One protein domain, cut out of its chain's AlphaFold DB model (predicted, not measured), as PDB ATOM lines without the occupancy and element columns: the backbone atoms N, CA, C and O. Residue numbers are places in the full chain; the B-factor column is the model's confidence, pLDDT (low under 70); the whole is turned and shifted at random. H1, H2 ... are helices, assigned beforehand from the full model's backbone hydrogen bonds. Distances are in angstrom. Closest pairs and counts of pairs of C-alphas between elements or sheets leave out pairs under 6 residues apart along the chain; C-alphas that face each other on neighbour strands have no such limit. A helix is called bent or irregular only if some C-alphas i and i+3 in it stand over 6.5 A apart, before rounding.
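What this domain is: This is residues 304 to 381 of the 398 residues of an uncharacterized protein of Acidobacteria bacterium (UniProt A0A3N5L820). Three helices make a small bundle, their centres at the corners of a triangle: H2, the longest, pairs with H1 in a helical hairpin, and H3 packs with its residues 362 to 366 on residues 336 to 340 of H2. Residues 320 to 327, with the beginning of H2, stick out of the body, and a long link without a named element, residues 343 to 354, leads back from H2 to H3, while the tiny H4 follows at the far end of H3. The printed part has 78 residues with four named helices, in the order H1, H2, H3, H4, and no named strand; its class is all helix. It is compact, with a radius of gyration of the C-alphas of 12.3 A and spans of 35 by 24 by 19 A.

How they stand to each other: Begin at H2, residues 322 to 342, which has a kink of 52 degrees near residue 329. It touches H1, residues 304 to 315, at a shallow tilt of 16 degrees, opposite ways; look at Ala 307 and Ile 339, whose C-alphas are the closest, 5.6 A apart. With residues 336 to 340 alone, H2 touches residues 362 to 366 of H3, residues 355 to 372. Their closest C-alphas, of Ser 340 and Ile 366, are 6.9 A apart, and they run the same way at a shallow tilt of 33 degrees, only just short of steep. H1 and H3 are close but not clearly touching, with the C-alphas of Arg 308 and Leu 370 the closest at 7.7 A. H4, residues 378 to 381, is close to H3 but not clearly touching it: the closest C-alphas, of Ile 371 and Glu 378, are 6.5 A apart. H4 is apart from H1 and H2. In H3 every O i to N i+4 pair is within hydrogen-bond range; in H1 6 of 8 are, in H2 13 of 17, and H4 is too short for such a pair.

Where its parts are: Find C-alpha 322 at (137.623, 49.757, 67.565); from there H2 runs 29.3 A to C-alpha 342 at (139.284, 71.100, 47.508). H2 is irregular, but only just, with C-alphas 327 and 330 6.6 A apart. H1 spans 17.5 A from Ile 304 to Arg 315 and is also only just irregular, with C-alphas 305 and 308 6.8 A apart. H3 spans 25.6 A from Phe 355 to Arg 372. H4 spans 5.6 A and ends at C-alpha 381, (134.977, 52.828, 43.794).

The domain as a whole: The two C-alphas farthest apart, of Ala 323 and Gly 374, are 35.4 A apart. The printed part has no cut. The link from H2 to H3 is long, that from H1 to H2 short and that from H3 to H4 tight. The mean pLDDT of the printed part is 81.7; look for values under 70 at residues 318 to 329 and 349 to 353.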
ATOM      1  N   ILE A 304     143.405  70.550  43.639       93.81
ATOM      2  CA  ILE A 304     142.600  69.498  43.007       93.81
ATOM      3  C   ILE A 304     143.407  68.218  42.743       93.81
ATOM      4  O   ILE A 304     142.894  67.116  42.918       93.81
ATOM      5  N   GLU A 305     144.693  68.351  42.414       94.69
ATOM      6  CA  GLU A 305     145.610  67.234  42.189       94.69
ATOM      7  C   GLU A 305     145.899  66.395  43.448       94.69
ATOM      8  O   GLU A 305     146.278  65.231  43.328       94.69
ATOM      9  N   ASP A 306     145.680  66.946  44.646       95.94
ATOM     10  CA  ASP A 306     145.904  66.256  45.923       95.94
ATOM     11  C   ASP A 306     144.685  65.427  46.362       95.94
ATOM     12  O   ASP A 306     144.799  64.544  47.216       95.94
ATOM     13  N   ALA A 307     143.509  65.682  45.773       94.94
ATOM     14  CA  ALA A 307     142.242  65.091  46.203       94.94
ATOM     15  C   ALA A 307     142.247  63.558  46.118       94.94
ATOM     16  O   ALA A 307     141.733  62.890  47.017       94.94
ATOM     17  N   ARG A 308     142.870  62.994  45.072       95.38
ATOM     18  CA  ARG A 308     143.011  61.540  44.909       95.38
ATOM     19  C   ARG A 308     143.825  60.926  46.042       95.38
ATOM     20  O   ARG A 308     143.354  59.994  46.686       95.38
ATOM     21  N   PHE A 309     145.018  61.466  46.292       95.31
ATOM     22  CA  PHE A 309     145.909  60.963  47.335       95.31
ATOM     23  C   PHE A 309     145.244  61.043  48.710       95.31
ATOM     24  O   PHE A 309     145.259  60.069  49.455       95.31
ATOM     25  N   LEU A 310     144.620  62.179  49.038       94.56
ATOM     26  CA  LEU A 310     143.918  62.355  50.309       94.56
ATOM     27  C   LEU A 310     142.769  61.350  50.465       94.56
ATOM     28  O   LEU A 310     142.600  60.760  51.535       94.56
ATOM     29  N   TYR A 311     142.006  61.113  49.396       92.25
ATOM     30  CA  TYR A 311     140.930  60.127  49.399       92.25
ATOM     31  C   TYR A 311     141.455  58.704  49.630       92.25
ATOM     32  O   TYR A 311     140.954  58.004  50.510       92.25
ATOM     33  N   GLU A 312     142.495  58.296  48.900       90.75
ATOM     34  CA  GLU A 312     143.155  56.994  49.062       90.75
ATOM     35  C   GLU A 312     143.756  56.845  50.472       90.75
ATOM     36  O   GLU A 312     143.527  55.835  51.136       90.75
ATOM     37  N   TYR A 313     144.412  57.887  50.991       89.31
ATOM     38  CA  TYR A 313     144.976  57.919  52.343       89.31
ATOM     39  C   TYR A 313     143.913  57.712  53.430       89.31
ATOM     40  O   TYR A 313     144.148  56.977  54.391       89.31
ATOM     41  N   CYS A 314     142.741  58.343  53.295       86.44
ATOM     42  CA  CYS A 314     141.625  58.161  54.224       86.44
ATOM     43  C   CYS A 314     141.008  56.762  54.097       86.44
ATOM     44  O   CYS A 314     140.740  56.100  55.103       86.44
ATOM     45  N   ARG A 315     140.798  56.306  52.857       82.62
ATOM     46  CA  ARG A 315     140.151  55.031  52.528       82.62
ATOM     47  C   ARG A 315     140.963  53.829  53.001       82.62
ATOM     48  O   ARG A 315     140.412  52.936  53.643       82.62
ATOM     49  N   ASP A 316     142.262  53.805  52.721       78.50
ATOM     50  CA  ASP A 316     143.129  52.653  53.002       78.50
ATOM     51  C   ASP A 316     143.333  52.432  54.513       78.50
ATOM     52  O   ASP A 316     143.718  51.350  54.956       78.50
ATOM     53  N   ARG A 317     142.988  53.434  55.329       72.44
ATOM     54  CA  ARG A 317     142.965  53.357  56.796       72.44
ATOM     55  C   ARG A 317     141.658  52.800  57.354       72.44
ATOM     56  O   ARG A 317     141.443  52.900  58.562       72.44
ATOM     57  N   GLY A 318     140.767  52.272  56.504       58.59
ATOM     58  CA  GLY A 318     139.534  51.549  56.851       58.59
ATOM     59  C   GLY A 318     139.708  50.639  58.073       58.59
ATOM     60  O   GLY A 318     140.528  49.727  58.059       58.59
ATOM     61  N   THR A 319     138.965  50.911  59.146       55.09
ATOM     62  CA  THR A 319     139.188  50.408  60.512       55.09
ATOM     63  C   THR A 319     139.140  48.883  60.621       55.09
ATOM     64  O   THR A 319     138.092  48.285  60.374       55.09
ATOM     65  N   LYS A 320     140.236  48.263  61.081       53.28
ATOM     66  CA  LYS A 320     140.247  46.862  61.548       53.28
ATOM     67  C   LYS A 320     140.037  46.723  63.065       53.28
ATOM     68  O   LYS A 320     139.679  45.635  63.502       53.28
ATOM     69  N   ASP A 321     140.192  47.792  63.854       54.91
ATOM     70  CA  ASP A 321     140.077  47.749  65.322       54.91
ATOM     71  C   ASP A 321     139.316  48.965  65.898       54.91
ATOM     72  O   ASP A 321     139.511  50.102  65.467       54.91
ATOM     73  N   LYS A 322     138.451  48.734  66.898       54.88
ATOM     74  CA  LYS A 322     137.623  49.757  67.565       54.88
ATOM     75  C   LYS A 322     138.439  50.749  68.399       54.88
ATOM     76  O   LYS A 322     138.003  51.883  68.574       54.88
ATOM     77  N   ALA A 323     139.604  50.348  68.908       56.47
ATOM     78  CA  ALA A 323     140.473  51.230  69.695       56.47
ATOM     79  C   ALA A 323     141.176  52.296  68.832       56.47
ATOM     80  O   ALA A 323     141.431  53.408  69.295       56.47
ATOM     81  N   GLU A 324     141.435  51.985  67.560       56.22
ATOM     82  CA  GLU A 324     142.021  52.914  66.588       56.22
ATOM     83  C   GLU A 324     141.012  53.974  66.118       56.22
ATOM     84  O   GLU A 324     141.400  55.111  65.838       56.22
ATOM     85  N   ILE A 325     139.711  53.660  66.138       58.03
ATOM     86  CA  ILE A 325     138.627  54.571  65.729       58.03
ATOM     87  C   ILE A 325     138.729  55.928  66.436       58.03
ATOM     88  O   ILE A 325     138.601  56.960  65.787       58.03
ATOM     89  N   PHE A 326     139.007  55.958  67.743       56.38
ATOM     90  CA  PHE A 326     138.993  57.206  68.516       56.38
ATOM     91  C   PHE A 326     140.214  58.109  68.303       56.38
ATOM     92  O   PHE A 326     140.086  59.322  68.443       56.38
ATOM     93  N   ARG A 327     141.394  57.564  67.979       56.59
ATOM     94  CA  ARG A 327     142.584  58.391  67.686       56.59
ATOM     95  C   ARG A 327     142.589  58.874  66.240       56.59
ATOM     96  O   ARG A 327     142.906  60.033  65.987       56.59
ATOM     97  N   PHE A 328     142.197  58.013  65.301       59.12
ATOM     98  CA  PHE A 328     142.197  58.335  63.873       59.12
ATOM     99  C   PHE A 328     140.937  59.064  63.398       59.12
ATOM    100  O   PHE A 328     140.943  59.578  62.280       59.12
ATOM    101  N   SER A 329     139.882  59.157  64.216       67.62
ATOM    102  CA  SER A 329     138.674  59.919  63.875       67.62
ATOM    103  C   SER A 329     138.992  61.382  63.565       67.62
ATOM    104  O   SER A 329     138.496  61.901  62.573       67.62
ATOM    105  N   SER A 330     139.873  62.019  64.344       76.19
ATOM    106  CA  SER A 330     140.295  63.407  64.103       76.19
ATOM    107  C   SER A 330     141.032  63.564  62.767       76.19
ATOM    108  O   SER A 330     140.661  64.413  61.963       76.19
ATOM    109  N   HIS A 331     142.004  62.692  62.471       84.69
ATOM    110  CA  HIS A 331     142.762  62.738  61.216       84.69
ATOM    111  C   HIS A 331     141.865  62.490  59.998       84.69
ATOM    112  O   HIS A 331     141.986  63.161  58.979       84.69
ATOM    113  N   ARG A 332     140.944  61.527  60.097       82.25
ATOM    114  CA  ARG A 332     139.988  61.223  59.027       82.25
ATOM    115  C   ARG A 332     139.045  62.383  58.761       82.25
ATOM    116  O   ARG A 332     138.846  62.734  57.606       82.25
ATOM    117  N   GLN A 333     138.506  62.996  59.814       84.69
ATOM    118  CA  GLN A 333     137.652  64.171  59.671       84.69
ATOM    119  C   GLN A 333     138.417  65.341  59.045       84.69
ATOM    120  O   GLN A 333     137.913  65.939  58.099       84.69
ATOM    121  N   ASP A 334     139.659  65.596  59.464       88.00
ATOM    122  CA  ASP A 334     140.528  66.601  58.836       88.00
ATOM    123  C   ASP A 334     140.722  66.334  57.330       88.00
ATOM    124  O   ASP A 334     140.635  67.260  56.518       88.00
ATOM    125  N   VAL A 335     140.926  65.072  56.928       90.19
ATOM    126  CA  VAL A 335     141.063  64.686  55.512       90.19
ATOM    127  C   VAL A 335     139.755  64.859  54.744       90.19
ATOM    128  O   VAL A 335     139.759  65.438  53.660       90.19
ATOM    129  N   ILE A 336     138.628  64.407  55.299       90.00
ATOM    130  CA  ILE A 336     137.291  64.567  54.708       90.00
ATOM    131  C   ILE A 336     136.980  66.052  54.496       90.00
ATOM    132  O   ILE A 336     136.586  66.448  53.396       90.00
ATOM    133  N   ILE A 337     137.210  66.889  55.510       89.62
ATOM    134  CA  ILE A 337     137.049  68.347  55.436       89.62
ATOM    135  C   ILE A 337     137.977  68.924  54.360       89.62
ATOM    136  O   ILE A 337     137.538  69.723  53.528       89.62
ATOM    137  N   GLY A 338     139.238  68.486  54.330       91.00
ATOM    138  CA  GLY A 338     140.226  68.914  53.344       91.00
ATOM    139  C   GLY A 338     139.811  68.614  51.903       91.00
ATOM    140  O   GLY A 338     139.808  69.519  51.070       91.00
ATOM    141  N   ILE A 339     139.389  67.379  51.613       93.50
ATOM    142  CA  ILE A 339     138.893  66.975  50.286       93.50
ATOM    143  C   ILE A 339     137.641  67.771  49.915       93.50
ATOM    144  O   ILE A 339     137.517  68.248  48.790       93.50
ATOM    145  N   SER A 340     136.722  67.956  50.863       92.62
ATOM    146  CA  SER A 340     135.469  68.678  50.622       92.62
ATOM    147  C   SER A 340     135.711  70.116  50.192       92.62
ATOM    148  O   SER A 340     135.114  70.596  49.228       92.62
ATOM    149  N   ARG A 341     136.651  70.777  50.874       92.81
ATOM    150  CA  ARG A 341     137.130  72.116  50.542       92.81
ATOM    151  C   ARG A 341     137.761  72.159  49.151       92.81
ATOM    152  O   ARG A 341     137.421  73.048  48.378       92.81
ATOM    153  N   ILE A 342     138.631  71.199  48.825       93.44
ATOM    154  CA  ILE A 342     139.284  71.100  47.508       93.44
ATOM    155  C   ILE A 342     138.252  70.944  46.381       93.44
ATOM    156  O   ILE A 342     138.368  71.590  45.344       93.44
ATOM    157  N   LEU A 343     137.226  70.116  46.593       93.88
ATOM    158  CA  LEU A 343     136.180  69.829  45.605       93.88
ATOM    159  C   LEU A 343     135.032  70.853  45.604       93.88
ATOM    160  O   LEU A 343     134.095  70.713  44.817       93.88
ATOM    161  N   GLY A 344     135.056  71.846  46.499       92.19
ATOM    162  CA  GLY A 344     133.981  72.830  46.640       92.19
ATOM    163  C   GLY A 344     132.628  72.222  47.030       92.19
ATOM    164  O   GLY A 344     131.586  72.769  46.668       92.19
ATOM    165  N   ILE A 345     132.620  71.088  47.739       92.38
ATOM    166  CA  ILE A 345     131.394  70.430  48.208       92.38
ATOM    167  C   ILE A 345     131.107  70.802  49.663       92.38
ATOM    168  O   ILE A 345     132.002  70.860  50.504       92.38
ATOM    169  N   ASN A 346     129.836  71.049  49.969       87.44
ATOM    170  CA  ASN A 346     129.402  71.353  51.325       87.44
ATOM    171  C   ASN A 346     128.963  70.059  52.017       87.44
ATOM    172  O   ASN A 346     127.839  69.599  51.806       87.44
ATOM    173  N   LEU A 347     129.857  69.461  52.806       85.00
ATOM    174  CA  LEU A 347     129.487  68.337  53.657       85.00
ATOM    175  C   LEU A 347     128.822  68.861  54.934       85.00
ATOM    176  O   LEU A 347     129.328  69.806  55.543       85.00
ATOM    177  N   PRO A 348     127.705  68.270  55.380       75.88
ATOM    178  CA  PRO A 348     127.041  68.755  56.577       75.88
ATOM    179  C   PRO A 348     127.900  68.480  57.821       75.88
ATOM    180  O   PRO A 348     128.592  67.464  57.904       75.88
ATOM    181  N   ASN A 349     127.850  69.400  58.787       67.25
ATOM    182  CA  ASN A 349     128.535  69.272  60.071       67.25
ATOM    183  C   ASN A 349     127.623  68.498  61.036       67.25
ATOM    184  O   ASN A 349     126.675  69.062  61.587       67.25
ATOM    185  N   TRP A 350     127.829  67.187  61.156       65.50
ATOM    186  CA  TRP A 350     126.937  66.307  61.914       65.50
ATOM    187  C   TRP A 350     127.469  66.058  63.330       65.50
ATOM    188  O   TRP A 350     128.654  65.793  63.513       65.50
ATOM    189  N   MET A 351     126.585  66.100  64.335       54.62
ATOM    190  CA  MET A 351     126.929  65.750  65.718       54.62
ATOM    191  C   MET A 351     126.628  64.271  66.028       54.62
ATOM    192  O   MET A 351     125.538  63.781  65.737       54.62
ATOM    193  N   GLU A 352     127.631  63.614  66.618       57.88
ATOM    194  CA  GLU A 352     127.760  62.369  67.411       57.88
ATOM    195  C   GLU A 352     126.820  61.151  67.245       57.88
ATOM    196  O   GLU A 352     127.282  60.036  67.484       57.88
ATOM    197  N   SER A 353     125.551  61.256  66.843       57.50
ATOM    198  CA  SER A 353     124.603  60.144  67.052       57.50
ATOM    199  C   SER A 353     124.581  59.039  65.983       57.50
ATOM    200  O   SER A 353     123.693  58.199  66.048       57.50
ATOM    201  N   ASP A 354     125.500  59.012  65.007       73.06
ATOM    202  CA  ASP A 354     125.605  57.915  64.016       73.06
ATOM    203  C   ASP A 354     126.903  57.998  63.169       73.06
ATOM    204  O   ASP A 354     126.881  57.933  61.936       73.06
ATOM    205  N   PHE A 355     128.061  58.172  63.824       73.38
ATOM    206  CA  PHE A 355     129.356  58.480  63.177       73.38
ATOM    207  C   PHE A 355     129.675  57.611  61.944       73.38
ATOM    208  O   PHE A 355     130.013  58.141  60.893       73.38
ATOM    209  N   LEU A 356     129.507  56.284  62.030       76.00
ATOM    210  CA  LEU A 356     129.829  55.368  60.922       76.00
ATOM    211  C   LEU A 356     128.917  55.554  59.703       76.00
ATOM    212  O   LEU A 356     129.372  55.488  58.563       76.00
ATOM    213  N   LYS A 357     127.620  55.776  59.926       80.75
ATOM    214  CA  LYS A 357     126.657  56.010  58.843       80.75
ATOM    215  C   LYS A 357     126.930  57.351  58.163       80.75
ATOM    216  O   LYS A 357     126.831  57.449  56.942       80.75
ATOM    217  N   GLN A 358     127.296  58.357  58.953       81.69
ATOM    218  CA  GLN A 358     127.657  59.689  58.471       81.69
ATOM    219  C   GLN A 358     128.958  59.654  57.669       81.69
ATOM    220  O   GLN A 358     128.996  60.173  56.560       81.69
ATOM    221  N   GLU A 359     129.988  58.978  58.176       80.50
ATOM    222  CA  GLU A 359     131.261  58.797  57.479       80.50
ATOM    223  C   GLU A 359     131.050  58.088  56.129       80.50
ATOM    224  O   GLU A 359     131.516  58.575  55.102       80.50
ATOM    225  N   ARG A 360     130.251  57.008  56.081       83.88
ATOM    226  CA  ARG A 360     129.879  56.337  54.816       83.88
ATOM    227  C   ARG A 360     129.198  57.284  53.823       83.88
ATOM    228  O   ARG A 360     129.501  57.255  52.631       83.88
ATOM    229  N   GLU A 361     128.284  58.127  54.296       87.88
ATOM    230  CA  GLU A 361     127.609  59.117  53.452       87.88
ATOM    231  C   GLU A 361     128.584  60.183  52.925       87.88
ATOM    232  O   GLU A 361     128.574  60.488  51.732       87.88
ATOM    233  N   GLN A 362     129.473  60.696  53.780       88.06
ATOM    234  CA  GLN A 362     130.531  61.632  53.387       88.06
ATOM    235  C   GLN A 362     131.455  61.006  52.331       88.06
ATOM    236  O   GLN A 362     131.717  61.626  51.301       88.06
ATOM    237  N   HIS A 363     131.877  59.753  52.523       88.25
ATOM    238  CA  HIS A 363     132.673  59.008  51.545       88.25
ATOM    239  C   HIS A 363     131.942  58.831  50.211       88.25
ATOM    240  O   HIS A 363     132.562  58.991  49.157       88.25
ATOM    241  N   ARG A 364     130.632  58.555  50.222       89.81
ATOM    242  CA  ARG A 364     129.829  58.458  48.993       89.81
ATOM    243  C   ARG A 364     129.783  59.791  48.248       89.81
ATOM    244  O   ARG A 364     129.996  59.814  47.036       89.81
ATOM    245  N   GLN A 365     129.537  60.894  48.955       92.19
ATOM    246  CA  GLN A 365     129.485  62.234  48.359       92.19
ATOM    247  C   GLN A 365     130.845  62.667  47.803       92.19
ATOM    248  O   GLN A 365     130.908  63.178  46.683       92.19
ATOM    249  N   ILE A 366     131.930  62.403  48.537       92.88
ATOM    250  CA  ILE A 366     133.300  62.636  48.072       92.88
ATOM    251  C   ILE A 366     133.587  61.801  46.821       92.88
ATOM    252  O   ILE A 366     134.042  62.350  45.824       92.88
ATOM    253  N   SER A 367     133.270  60.505  46.829       92.88
ATOM    254  CA  SER A 367     133.504  59.617  45.679       92.88
ATOM    255  C   SER A 367     132.764  60.094  44.432       92.88
ATOM    256  O   SER A 367     133.352  60.184  43.358       92.88
ATOM    257  N   ALA A 368     131.486  60.460  44.573       93.56
ATOM    258  CA  ALA A 368     130.686  60.992  43.475       93.56
ATOM    259  C   ALA A 368     131.258  62.311  42.929       93.56
ATOM    260  O   ALA A 368     131.274  62.522  41.716       93.56
ATOM    261  N   ALA A 369     131.754  63.189  43.806       94.44
ATOM    262  CA  ALA A 369     132.426  64.417  43.396       94.44
ATOM    263  C   ALA A 369     133.747  64.124  42.665       94.44
ATOM    264  O   ALA A 369     133.965  64.671  41.591       94.44
ATOM    265  N   LEU A 370     134.582  63.213  43.172       94.19
ATOM    266  CA  LEU A 370     135.830  62.804  42.514       94.19
ATOM    267  C   LEU A 370     135.589  62.192  41.122       94.19
ATOM    268  O   LEU A 370     136.353  62.475  40.201       94.19
ATOM    269  N   ILE A 371     134.526  61.393  40.953       94.62
ATOM    270  CA  ILE A 371     134.111  60.854  39.645       94.62
ATOM    271  C   ILE A 371     133.688  61.986  38.706       94.62
ATOM    272  O   ILE A 371     134.117  62.028  37.555       94.62
ATOM    273  N   ARG A 372     132.869  62.926  39.194       95.12
ATOM    274  CA  ARG A 372     132.402  64.076  38.405       95.12
ATOM    275  C   ARG A 372     133.562  64.943  37.910       95.12
ATOM    276  O   ARG A 372     133.524  65.387  36.768       95.12
ATOM    277  N   GLU A 373     134.582  65.151  38.742       94.69
ATOM    278  CA  GLU A 373     135.795  65.895  38.372       94.69
ATOM    279  C   GLU A 373     136.791  65.060  37.533       94.69
ATOM    280  O   GLU A 373     137.842  65.562  37.141       94.69
ATOM    281  N   GLY A 374     136.494  63.786  37.245       94.56
ATOM    282  CA  GLY A 374     137.357  62.900  36.455       94.56
ATOM    283  C   GLY A 374     138.656  62.485  37.157       94.56
ATOM    284  O   GLY A 374     139.608  62.078  36.493       94.56
ATOM    285  N   ILE A 375     138.712  62.599  38.486       93.94
ATOM    286  CA  ILE A 375     139.898  62.298  39.305       93.94
ATOM    287  C   ILE A 375     140.025  60.789  39.558       93.94
ATOM    288  O   ILE A 375     141.137  60.253  39.604       93.94
ATOM    289  N   ILE A 376     138.885  60.108  39.703       92.31
ATOM    290  CA  ILE A 376     138.768  58.647  39.799       92.31
ATOM    291  C   ILE A 376     137.674  58.151  38.847       92.31
ATOM    292  O   ILE A 376     136.801  58.908  38.428       92.31
ATOM    293  N   SER A 377     137.698  56.863  38.527       90.62
ATOM    294  CA  SER A 377     136.687  56.180  37.720       90.62
ATOM    295  C   SER A 377     135.650  55.454  38.584       90.62
ATOM    296  O   SER A 377     135.936  55.034  39.704       90.62
ATOM    297  N   GLU A 378     134.445  55.235  38.047       86.31
ATOM    298  CA  GLU A 378     133.382  54.476  38.735       86.31
ATOM    299  C   GLU A 378     133.836  53.057  39.130       86.31
ATOM    300  O   GLU A 378     133.494  52.557  40.201       86.31
ATOM    301  N   GLY A 379     134.672  52.421  38.302       82.69
ATOM    302  CA  GLY A 379     135.219  51.089  38.571       82.69
ATOM    303  C   GLY A 379     136.192  51.037  39.755       82.69
ATOM    304  O   GLY A 379     136.292  50.001  40.410       82.69
ATOM    305  N   GLU A 380     136.876  52.142  40.071       80.81
ATOM    306  CA  GLU A 380     137.801  52.235  41.213       80.81
ATOM    307  C   GLU A 380     137.075  52.354  42.563       80.81
ATOM    308  O   GLU A 380     137.676  52.089  43.604       80.81
ATOM    309  N   VAL A 381     135.788  52.722  42.568       77.44
ATOM    310  CA  VAL A 381     134.977  52.828  43.794       77.44
ATOM    311  C   VAL A 381     134.434  51.462  44.233       77.44
ATOM    312  O   VAL A 381     134.315  51.199  45.427       77.44
TER     313      VAL A 381